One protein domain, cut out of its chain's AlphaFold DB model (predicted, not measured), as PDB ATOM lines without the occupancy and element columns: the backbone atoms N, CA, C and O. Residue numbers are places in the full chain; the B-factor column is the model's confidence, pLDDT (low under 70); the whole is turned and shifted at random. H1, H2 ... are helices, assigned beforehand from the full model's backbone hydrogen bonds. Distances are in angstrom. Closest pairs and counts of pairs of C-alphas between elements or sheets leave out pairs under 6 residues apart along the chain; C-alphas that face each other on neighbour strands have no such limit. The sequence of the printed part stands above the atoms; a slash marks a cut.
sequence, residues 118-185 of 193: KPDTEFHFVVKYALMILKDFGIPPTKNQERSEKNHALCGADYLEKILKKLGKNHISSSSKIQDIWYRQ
ATOM      1  N   LYS A 118      55.744 -19.844 -49.660       53.38
ATOM      2  CA  LYS A 118      55.667 -19.090 -48.407       53.38
ATOM      3  C   LYS A 118      54.224 -19.183 -47.892       53.38
ATOM      4  O   LYS A 118      53.320 -18.863 -48.668       53.38
ATOM      5  N   PRO A 119      53.986 -19.650 -46.653       56.28
ATOM      6  CA  PRO A 119      52.689 -19.442 -46.032       56.28
ATOM      7  C   PRO A 119      52.418 -17.936 -46.010       56.28
ATOM      8  O   PRO A 119      53.352 -17.146 -45.864       56.28
ATOM      9  N   ASP A 120      51.161 -17.544 -46.191       67.69
ATOM     10  CA  ASP A 120      50.762 -16.141 -46.107       67.69
ATOM     11  C   ASP A 120      50.728 -15.727 -44.630       67.69
ATOM     12  O   ASP A 120      49.689 -15.701 -43.975       67.69
ATOM     13  N   THR A 121      51.922 -15.541 -44.066       66.81
ATOM     14  CA  THR A 121      52.124 -15.299 -42.634       66.81
ATOM     15  C   THR A 121      51.414 -14.023 -42.190       66.81
ATOM     16  O   THR A 121      50.898 -13.965 -41.083       66.81
ATOM     17  N   GLU A 122      51.317 -13.031 -43.072       66.88
ATOM     18  CA  GLU A 122      50.598 -11.789 -42.805       66.88
ATOM     19  C   GLU A 122      49.092 -12.006 -42.744       66.88
ATOM     20  O   GLU A 122      48.466 -11.578 -41.777       66.88
ATOM     21  N   PHE A 123      48.513 -12.733 -43.707       76.75
ATOM     22  CA  PHE A 123      47.108 -13.128 -43.617       76.75
ATOM     23  C   PHE A 123      46.836 -13.883 -42.309       76.75
ATOM     24  O   PHE A 123      45.841 -13.626 -41.632       76.75
ATOM     25  N   HIS A 124      47.748 -14.773 -41.903       77.88
ATOM     26  CA  HIS A 124      47.630 -15.482 -40.630       77.88
ATOM     27  C   HIS A 124      47.645 -14.532 -39.421       77.88
ATOM     28  O   HIS A 124      46.872 -14.750 -38.489       77.88
ATOM     29  N   PHE A 125      48.473 -13.482 -39.423       73.06
ATOM     30  CA  PHE A 125      48.483 -12.487 -38.346       73.06
ATOM     31  C   PHE A 125      47.206 -11.660 -38.296       73.06
ATOM     32  O   PHE A 125      46.633 -11.512 -37.220       73.06
ATOM     33  N   VAL A 126      46.721 -11.185 -39.446       77.19
ATOM     34  CA  VAL A 126      45.458 -10.433 -39.526       77.19
ATOM     35  C   VAL A 126      44.304 -11.286 -38.995       77.19
ATOM     36  O   VAL A 126      43.507 -10.811 -38.189       77.19
ATOM     37  N   VAL A 127      44.258 -12.571 -39.362       85.31
ATOM     38  CA  VAL A 127      43.284 -13.528 -38.819       85.31
ATOM     39  C   VAL A 127      43.416 -13.671 -37.304       85.31
ATOM     40  O   VAL A 127      42.412 -13.584 -36.602       85.31
ATOM     41  N   LYS A 128      44.626 -13.887 -36.778       80.69
ATOM     42  CA  LYS A 128      44.834 -14.073 -35.334       80.69
ATOM     43  C   LYS A 128      44.439 -12.851 -34.523       80.69
ATOM     44  O   LYS A 128      43.756 -12.999 -33.517       80.69
ATOM     45  N   TYR A 129      44.826 -11.671 -34.978       78.81
ATOM     46  CA  TYR A 129      44.499 -10.436 -34.291       78.81
ATOM     47  C   TYR A 129      42.999 -10.146 -34.320       78.81
ATOM     48  O   TYR A 129      42.415  -9.838 -33.287       78.81
ATOM     49  N   ALA A 130      42.339 -10.372 -35.458       85.81
ATOM     50  CA  ALA A 130      40.887 -10.275 -35.536       85.81
ATOM     51  C   ALA A 130      40.185 -11.251 -34.567       85.81
ATOM     52  O   ALA A 130      39.215 -10.882 -33.910       85.81
ATOM     53  N   LEU A 131      40.693 -12.482 -34.422       87.44
ATOM     54  CA  LEU A 131      40.183 -13.436 -33.430       87.44
ATOM     55  C   LEU A 131      40.440 -12.992 -31.982       87.44
ATOM     56  O   LEU A 131      39.643 -13.326 -31.109       87.44
ATOM     57  N   MET A 132      41.525 -12.262 -31.717       82.69
ATOM     58  CA  MET A 132      41.815 -11.708 -30.393       82.69
ATOM     59  C   MET A 132      40.891 -10.555 -30.029       82.69
ATOM     60  O   MET A 132      40.309 -10.605 -28.955       82.69
ATOM     61  N   ILE A 133      40.662  -9.610 -30.946       82.75
ATOM     62  CA  ILE A 133      39.665  -8.548 -30.749       82.75
ATOM     63  C   ILE A 133      38.322  -9.177 -30.373       82.75
ATOM     64  O   ILE A 133      37.738  -8.847 -29.348       82.75
ATOM     65  N   LEU A 134      37.848 -10.152 -31.157       87.50
ATOM     66  CA  LEU A 134      36.575 -10.822 -30.881       87.50
ATOM     67  C   LEU A 134      36.567 -11.522 -29.512       87.50
ATOM     68  O   LEU A 134      35.552 -11.489 -28.816       87.50
ATOM     69  N   LYS A 135      37.696 -12.108 -29.101       84.50
ATOM     70  CA  LYS A 135      37.856 -12.716 -27.776       84.50
ATOM     71  C   LYS A 135      37.724 -11.686 -26.652       84.50
ATOM     72  O   LYS A 135      37.086 -12.003 -25.648       84.50
ATOM     73  N   ASP A 136      38.257 -10.480 -26.820       82.38
ATOM     74  CA  ASP A 136      38.140  -9.398 -25.833       82.38
ATOM     75  C   ASP A 136      36.684  -8.918 -25.683       82.38
ATOM     76  O   ASP A 136      36.247  -8.575 -24.586       82.38
ATOM     77  N   PHE A 137      35.876  -9.051 -26.741       83.12
ATOM     78  CA  PHE A 137      34.415  -8.884 -26.701       83.12
ATOM     79  C   PHE A 137      33.644 -10.122 -26.208       83.12
ATOM     80  O   PHE A 137      32.416 -10.189 -26.320       83.12
ATOM     81  N   GLY A 138      34.332 -11.123 -25.655       83.12
ATOM     82  CA  GLY A 138      33.719 -12.337 -25.120       83.12
ATOM     83  C   GLY A 138      33.217 -13.315 -26.185       83.12
ATOM     84  O   GLY A 138      32.372 -14.152 -25.880       83.12
ATOM     85  N   ILE A 139      33.706 -13.215 -27.426       87.06
ATOM     86  CA  ILE A 139      33.406 -14.160 -28.503       87.06
ATOM     87  C   ILE A 139      34.603 -15.098 -28.672       87.06
ATOM     88  O   ILE A 139      35.655 -14.679 -29.161       87.06
ATOM     89  N   PRO A 140      34.475 -16.392 -28.339       84.81
ATOM     90  CA  PRO A 140      35.600 -17.310 -28.426       84.81
ATOM     91  C   PRO A 140      36.087 -17.466 -29.869       84.81
ATOM     92  O   PRO A 140      35.261 -17.599 -30.778       84.81
ATOM     93  N   PRO A 141      37.408 -17.575 -30.106       83.44
ATOM     94  CA  PRO A 141      37.962 -17.787 -31.443       83.44
ATOM     95  C   PRO A 141      37.380 -19.010 -32.162       83.44
ATOM     96  O   PRO A 141      37.149 -18.974 -33.372       83.44
ATOM     97  N   THR A 142      37.114 -20.096 -31.425       79.69
ATOM     98  CA  THR A 142      36.578 -21.352 -31.968       79.69
ATOM     99  C   THR A 142      35.522 -21.960 -31.041       79.69
ATOM    100  O   THR A 142      35.535 -21.747 -29.831       79.69
ATOM    101  N   LYS A 143      34.646 -22.810 -31.596       68.06
ATOM    102  CA  LYS A 143      33.619 -23.545 -30.827       68.06
ATOM    103  C   LYS A 143      34.189 -24.542 -29.811       68.06
ATOM    104  O   LYS A 143      33.484 -24.941 -28.893       68.06
ATOM    105  N   ASN A 144      35.439 -24.979 -29.987       63.53
ATOM    106  CA  ASN A 144      36.042 -26.026 -29.158       63.53
ATOM    107  C   ASN A 144      36.694 -25.482 -27.878       63.53
ATOM    108  O   ASN A 144      36.915 -26.260 -26.955       63.53
ATOM    109  N   GLN A 145      37.007 -24.181 -27.811       56.09
ATOM    110  CA  GLN A 145      37.604 -23.558 -26.619       56.09
ATOM    111  C   GLN A 145      36.588 -23.270 -25.499       56.09
ATOM    112  O   GLN A 145      36.995 -23.167 -24.350       56.09
ATOM    113  N   GLU A 146      35.287 -23.227 -25.802       50.28
ATOM    114  CA  GLU A 146      34.219 -22.905 -24.840       50.28
ATOM    115  C   GLU A 146      33.025 -23.864 -24.961       50.28
ATOM    116  O   GLU A 146      31.871 -23.461 -25.084       50.28
ATOM    117  N   ARG A 147      33.260 -25.181 -24.887       47.06
ATOM    118  CA  ARG A 147      32.142 -26.115 -24.627       47.06
ATOM    119  C   ARG A 147      31.557 -25.974 -23.213       47.06
ATOM    120  O   ARG A 147      30.593 -26.664 -22.893       47.06
ATOM    121  N   SER A 148      32.109 -25.092 -22.386       45.72
ATOM    122  CA  SER A 148      31.621 -24.764 -21.056       45.72
ATOM    123  C   SER A 148      31.227 -23.285 -20.994       45.72
ATOM    124  O   SER A 148      32.082 -22.415 -21.090       45.72
ATOM    125  N   GLU A 149      29.928 -23.051 -20.788       47.97
ATOM    126  CA  GLU A 149      29.310 -21.903 -20.092       47.97
ATOM    127  C   GLU A 149      28.537 -20.845 -20.898       47.97
ATOM    128  O   GLU A 149      27.580 -20.310 -20.339       47.97
ATOM    129  N   LYS A 150      28.788 -20.588 -22.192       51.50
ATOM    130  CA  LYS A 150      27.974 -19.607 -22.951       51.50
ATOM    131  C   LYS A 150      27.514 -20.125 -24.316       51.50
ATOM    132  O   LYS A 150      28.313 -20.410 -25.199       51.50
ATOM    133  N   ASN A 151      26.193 -20.214 -24.504       53.09
ATOM    134  CA  ASN A 151      25.530 -20.539 -25.776       53.09
ATOM    135  C   ASN A 151      25.698 -19.402 -26.808       53.09
ATOM    136  O   ASN A 151      24.725 -18.759 -27.203       53.09
ATOM    137  N   HIS A 152      26.920 -19.122 -27.260       55.91
ATOM    138  CA  HIS A 152      27.126 -18.236 -28.403       55.91
ATOM    139  C   HIS A 152      26.750 -18.979 -29.694       55.91
ATOM    140  O   HIS A 152      27.317 -20.020 -30.022       55.91
ATOM    141  N   ALA A 153      25.779 -18.445 -30.447       66.12
ATOM    142  CA  ALA A 153      25.325 -19.036 -31.712       66.12
ATOM    143  C   ALA A 153      26.420 -19.050 -32.804       66.12
ATOM    144  O   ALA A 153      26.351 -19.852 -33.738       66.12
ATOM    145  N   LEU A 154      27.429 -18.178 -32.685       75.81
ATOM    146  CA  LEU A 154      28.562 -18.029 -33.602       75.81
ATOM    147  C   LEU A 154      29.862 -17.861 -32.807       75.81
ATOM    148  O   LEU A 154      29.872 -17.160 -31.798       75.81
ATOM    149  N   CYS A 155      30.950 -18.468 -33.287       86.12
ATOM    150  CA  CYS A 155      32.304 -18.225 -32.773       86.12
ATOM    151  C   CYS A 155      33.062 -17.212 -33.649       86.12
ATOM    152  O   CYS A 155      32.620 -16.884 -34.752       86.12
ATOM    153  N   GLY A 156      34.222 -16.744 -33.190       86.75
ATOM    154  CA  GLY A 156      35.053 -15.771 -33.898       86.75
ATOM    155  C   GLY A 156      35.393 -16.212 -35.322       86.75
ATOM    156  O   GLY A 156      35.236 -15.438 -36.262       86.75
ATOM    157  N   ALA A 157      35.730 -17.491 -35.524       89.38
ATOM    158  CA  ALA A 157      35.957 -18.043 -36.860       89.38
ATOM    159  C   ALA A 157      34.723 -17.951 -37.783       89.38
ATOM    160  O   ALA A 157      34.882 -17.747 -38.985       89.38
ATOM    161  N   ASP A 158      33.503 -18.048 -37.242       89.50
ATOM    162  CA  ASP A 158      32.271 -17.902 -38.027       89.50
ATOM    163  C   ASP A 158      32.022 -16.434 -38.424       89.50
ATOM    164  O   ASP A 158      31.528 -16.168 -39.522       89.50
ATOM    165  N   TYR A 159      32.384 -15.470 -37.566       91.62
ATOM    166  CA  TYR A 159      32.360 -14.040 -37.911       91.62
ATOM    167  C   TYR A 159      33.362 -13.720 -39.020       91.62
ATOM    168  O   TYR A 159      32.995 -13.108 -40.024       91.62
ATOM    169  N   LEU A 160      34.600 -14.201 -38.891       92.69
ATOM    170  CA  LEU A 160      35.628 -13.989 -39.908       92.69
ATOM    171  C   LEU A 160      35.265 -14.654 -41.240       92.69
ATOM    172  O   LEU A 160      35.488 -14.069 -42.298       92.69
ATOM    173  N   GLU A 161      34.645 -15.838 -41.214       92.38
ATOM    174  CA  GLU A 161      34.120 -16.478 -42.424       92.38
ATOM    175  C   GLU A 161      33.113 -15.574 -43.152       92.38
ATOM    176  O   GLU A 161      33.199 -15.425 -44.374       92.38
ATOM    177  N   LYS A 162      32.181 -14.940 -42.427       92.31
ATOM    178  CA  LYS A 162      31.208 -14.009 -43.025       92.31
ATOM    179  C   LYS A 162      31.889 -12.792 -43.650       92.31
ATOM    180  O   LYS A 162      31.569 -12.459 -44.790       92.31
ATOM    181  N   ILE A 163      32.840 -12.177 -42.945       92.19
ATOM    182  CA  ILE A 163      33.599 -11.013 -43.431       92.19
ATOM    183  C   ILE A 163      34.373 -11.374 -44.704       92.19
ATOM    184  O   ILE A 163      34.238 -10.721 -45.735       92.19
ATOM    185  N   LEU A 164      35.127 -12.475 -44.689       89.50
ATOM    186  CA  LEU A 164      35.918 -12.901 -45.846       89.50
ATOM    187  C   LEU A 164      35.042 -13.255 -47.057       89.50
ATOM    188  O   LEU A 164      35.420 -12.953 -48.189       89.50
ATOM    189  N   LYS A 165      33.861 -13.853 -46.845       89.81
ATOM    190  CA  LYS A 165      32.882 -14.085 -47.922       89.81
ATOM    191  C   LYS A 165      32.325 -12.779 -48.484       89.81
ATOM    192  O   LYS A 165      32.232 -12.653 -49.703       89.81
ATOM    193  N   LYS A 166      32.003 -11.804 -47.624       91.25
ATOM    194  CA  LYS A 166      31.551 -10.462 -48.035       91.25
ATOM    195  C   LYS A 166      32.590  -9.773 -48.929       91.25
ATOM    196  O   LYS A 166      32.223  -9.181 -49.937       91.25
ATOM    197  N   LEU A 167      33.878  -9.956 -48.635       85.94
ATOM    198  CA  LEU A 167      35.006  -9.452 -49.434       85.94
ATOM    199  C   LEU A 167      35.351 -10.313 -50.671       85.94
ATOM    200  O   LEU A 167      36.388 -10.115 -51.305       85.94
ATOM    201  N   GLY A 168      34.525 -11.307 -51.017       84.94
ATOM    202  CA  GLY A 168      34.728 -12.170 -52.186       84.94
ATOM    203  C   GLY A 168      35.843 -13.217 -52.034       84.94
ATOM    204  O   GLY A 168      36.232 -13.862 -53.009       84.94
ATOM    205  N   LYS A 169      36.367 -13.443 -50.823       84.56
ATOM    206  CA  LYS A 169      37.493 -14.355 -50.543       84.56
ATOM    207  C   LYS A 169      37.047 -15.774 -50.166       84.56
ATOM    208  O   LYS A 169      37.632 -16.422 -49.299       84.56
ATOM    209  N   ASN A 170      36.064 -16.311 -50.891       81.25
ATOM    210  CA  ASN A 170      35.437 -17.622 -50.636       81.25
ATOM    211  C   ASN A 170      36.425 -18.807 -50.557       81.25
ATOM    212  O   ASN A 170      36.180 -19.794 -49.868       81.25
ATOM    213  N   HIS A 171      37.553 -18.729 -51.265       76.00
ATOM    214  CA  HIS A 171      38.547 -19.804 -51.336       76.00
ATOM    215  C   HIS A 171      39.398 -19.943 -50.055       76.00
ATOM    216  O   HIS A 171      39.954 -21.018 -49.795       76.00
ATOM    217  N   ILE A 172      39.468 -18.892 -49.229       77.94
ATOM    218  CA  ILE A 172      40.202 -18.849 -47.950       77.94
ATOM    219  C   ILE A 172      39.296 -18.609 -46.735       77.94
ATOM    220  O   ILE A 172      39.766 -18.720 -45.610       77.94
ATOM    221  N   SER A 173      38.001 -18.356 -46.936       79.81
ATOM    222  CA  SER A 173      37.063 -17.950 -45.879       79.81
ATOM    223  C   SER A 173      36.540 -19.077 -44.985       79.81
ATOM    224  O   SER A 173      35.714 -18.817 -44.124       79.81
ATOM    225  N   SER A 174      36.905 -20.338 -45.218       83.81
ATOM    226  CA  SER A 174      36.309 -21.454 -44.471       83.81
ATOM    227  C   SER A 174      36.681 -21.394 -42.986       83.81
ATOM    228  O   SER A 174      37.870 -21.373 -42.663       83.81
ATOM    229  N   SER A 175      35.686 -21.451 -42.089       77.31
ATOM    230  CA  SER A 175      35.894 -21.454 -40.632       77.31
ATOM    231  C   SER A 175      36.887 -22.534 -40.178       77.31
ATOM    232  O   SER A 175      37.712 -22.268 -39.310       77.31
ATOM    233  N   SER A 176      36.946 -23.708 -40.822       78.75
ATOM    234  CA  SER A 176      37.952 -24.735 -40.493       78.75
ATOM    235  C   SER A 176      39.392 -24.297 -40.792       78.75
ATOM    236  O   SER A 176      40.290 -24.574 -40.000       78.75
ATOM    237  N   LYS A 177      39.622 -23.557 -41.885       80.88
ATOM    238  CA  LYS A 177      40.944 -22.993 -42.214       80.88
ATOM    239  C   LYS A 177      41.341 -21.895 -41.231       80.88
ATOM    240  O   LYS A 177      42.498 -21.814 -40.838       80.88
ATOM    241  N   ILE A 178      40.379 -21.077 -40.815       85.69
ATOM    242  CA  ILE A 178      40.579 -20.007 -39.829       85.69
ATOM    243  C   ILE A 178      40.921 -20.604 -38.455       85.69
ATOM    244  O   ILE A 178      41.860 -20.161 -37.797       85.69
ATOM    245  N   GLN A 179      40.233 -21.676 -38.055       82.69
ATOM    246  CA  GLN A 179      40.553 -22.436 -36.845       82.69
ATOM    247  C   GLN A 179      41.941 -23.086 -36.925       82.69
ATOM    248  O   GLN A 179      42.686 -23.070 -35.947       82.69
ATOM    249  N   ASP A 180      42.328 -23.617 -38.088       80.56
ATOM    250  CA  ASP A 180      43.677 -24.148 -38.297       80.56
ATOM    251  C   ASP A 180      44.751 -23.057 -38.143       80.56
ATOM    252  O   ASP A 180      45.800 -23.321 -37.556       80.56
ATOM    253  N   ILE A 181      44.499 -21.825 -38.606       81.06
ATOM    254  CA  ILE A 181      45.402 -20.681 -38.388       81.06
ATOM    255  C   ILE A 181      45.542 -20.372 -36.893       81.06
ATOM    256  O   ILE A 181      46.652 -20.122 -36.422       81.06
ATOM    257  N   TRP A 182      44.443 -20.434 -36.143       81.81
ATOM    258  CA  TRP A 182      44.451 -20.224 -34.697       81.81
ATOM    259  C   TRP A 182      45.272 -21.285 -33.946       81.81
ATOM    260  O   TRP A 182      46.100 -20.935 -33.110       81.81
ATOM    261  N   TYR A 183      45.084 -22.573 -34.259       73.88
ATOM    262  CA  TYR A 183      45.692 -23.677 -33.501       73.88
ATOM    263  C   TYR A 183      47.061 -24.147 -33.996       73.88
ATOM    264  O   TYR A 183      47.883 -24.585 -33.194       73.88
ATOM    265  N   ARG A 184      47.285 -24.168 -35.314       65.12
ATOM    266  CA  ARG A 184      48.429 -24.877 -35.920       65.12
ATOM    267  C   ARG A 184      49.568 -23.964 -36.324       65.12
ATOM    268  O   ARG A 184      50.686 -24.439 -36.494       65.12
ATOM    269  N   GLN A 185      49.297 -22.680 -36.528       56.38
ATOM    270  CA  GLN A 185      50.361 -21.731 -36.810       56.38
ATOM    271  C   GLN A 185      50.897 -21.236 -35.469       56.38
ATOM    272  O   GLN A 185      50.101 -20.736 -34.670       56.38
TER     273      GLN A 185
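What this domain is: This is residues 118 to 185 of the 193 residues of an uncharacterized protein of Rhodobacteraceae bacterium HIMB11 (UniProt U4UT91). Three helices set crosswise to one another, each touching the other two, make a small cluster with their centres in a triangle; a long loop reaches out from one end of it. H1, the longest helix, runs roughly along the long axis, H3 crosses its first half, H2 stands steeply to both, and the loop of residues 137 to 155 makes the end of the long axis opposite Lys 118. The printed part has 68 residues with three named helices in the order H1, H2, H3 and no named strand, and its class is all helix. The whole is compact, with a radius of gyration of the C-alphas of 11.7 A, yet elongated, spanning 38 by 24 by 18 A.

Where its parts are: H1 covers residues 121 to 136 and measures 22.6 A from its first to its last C-alpha; C-alpha 121 is at (52.124, -15.299, -42.634) and C-alpha 136 at (38.140, -9.398, -25.833). H2, residues 156 to 166, measures 15.5 A. H3, residues 175 to 184, measures 13.8 A and ends with C-alpha 184 at (48.429, -24.877, -35.920).

How they stand to each other: H1 touches H2, and their closest C-alphas, those of Leu 131 and Gly 156, are 5.7 A apart. The lines of these two helices stand at a steep tilt of 57 degrees, and they run opposite ways. H1 touches H3 with residues 124 to 128 alone; the closest C-alphas, those of His 124 and Ile 181, are 6.1 A apart. H1 and H3 are about perpendicular, at 82 degrees. H2 touches H3, with the C-alphas of Ala 157 and Ser 175 the closest at 5.1 A. They run opposite ways at a steep tilt of 51 degrees. The helix packing is mostly crossed: none of the three touching pairs has a shallow tilt. In H1, H2 and H3, every O i to N i+4 pair is within hydrogen-bond range.

The domain as a whole: The two C-alphas farthest apart are those of Lys 118 and Glu 149, at 38.8 A, while the first and last printed C-alphas, Lys 118 and Gln 185, are 13.0 A apart. The link from H1 to H2 is long, with 19 residues, and its C-alphas lie 5 to 20 A from the mean of all C-alphas. The link from H2 to H3 is short, with 8 residues. The printed part has no cut. The mean pLDDT of the printed part is 76.7, and the model's confidence is low, under 70, at residues 118 to 122, 143 to 153 and 184 to 185.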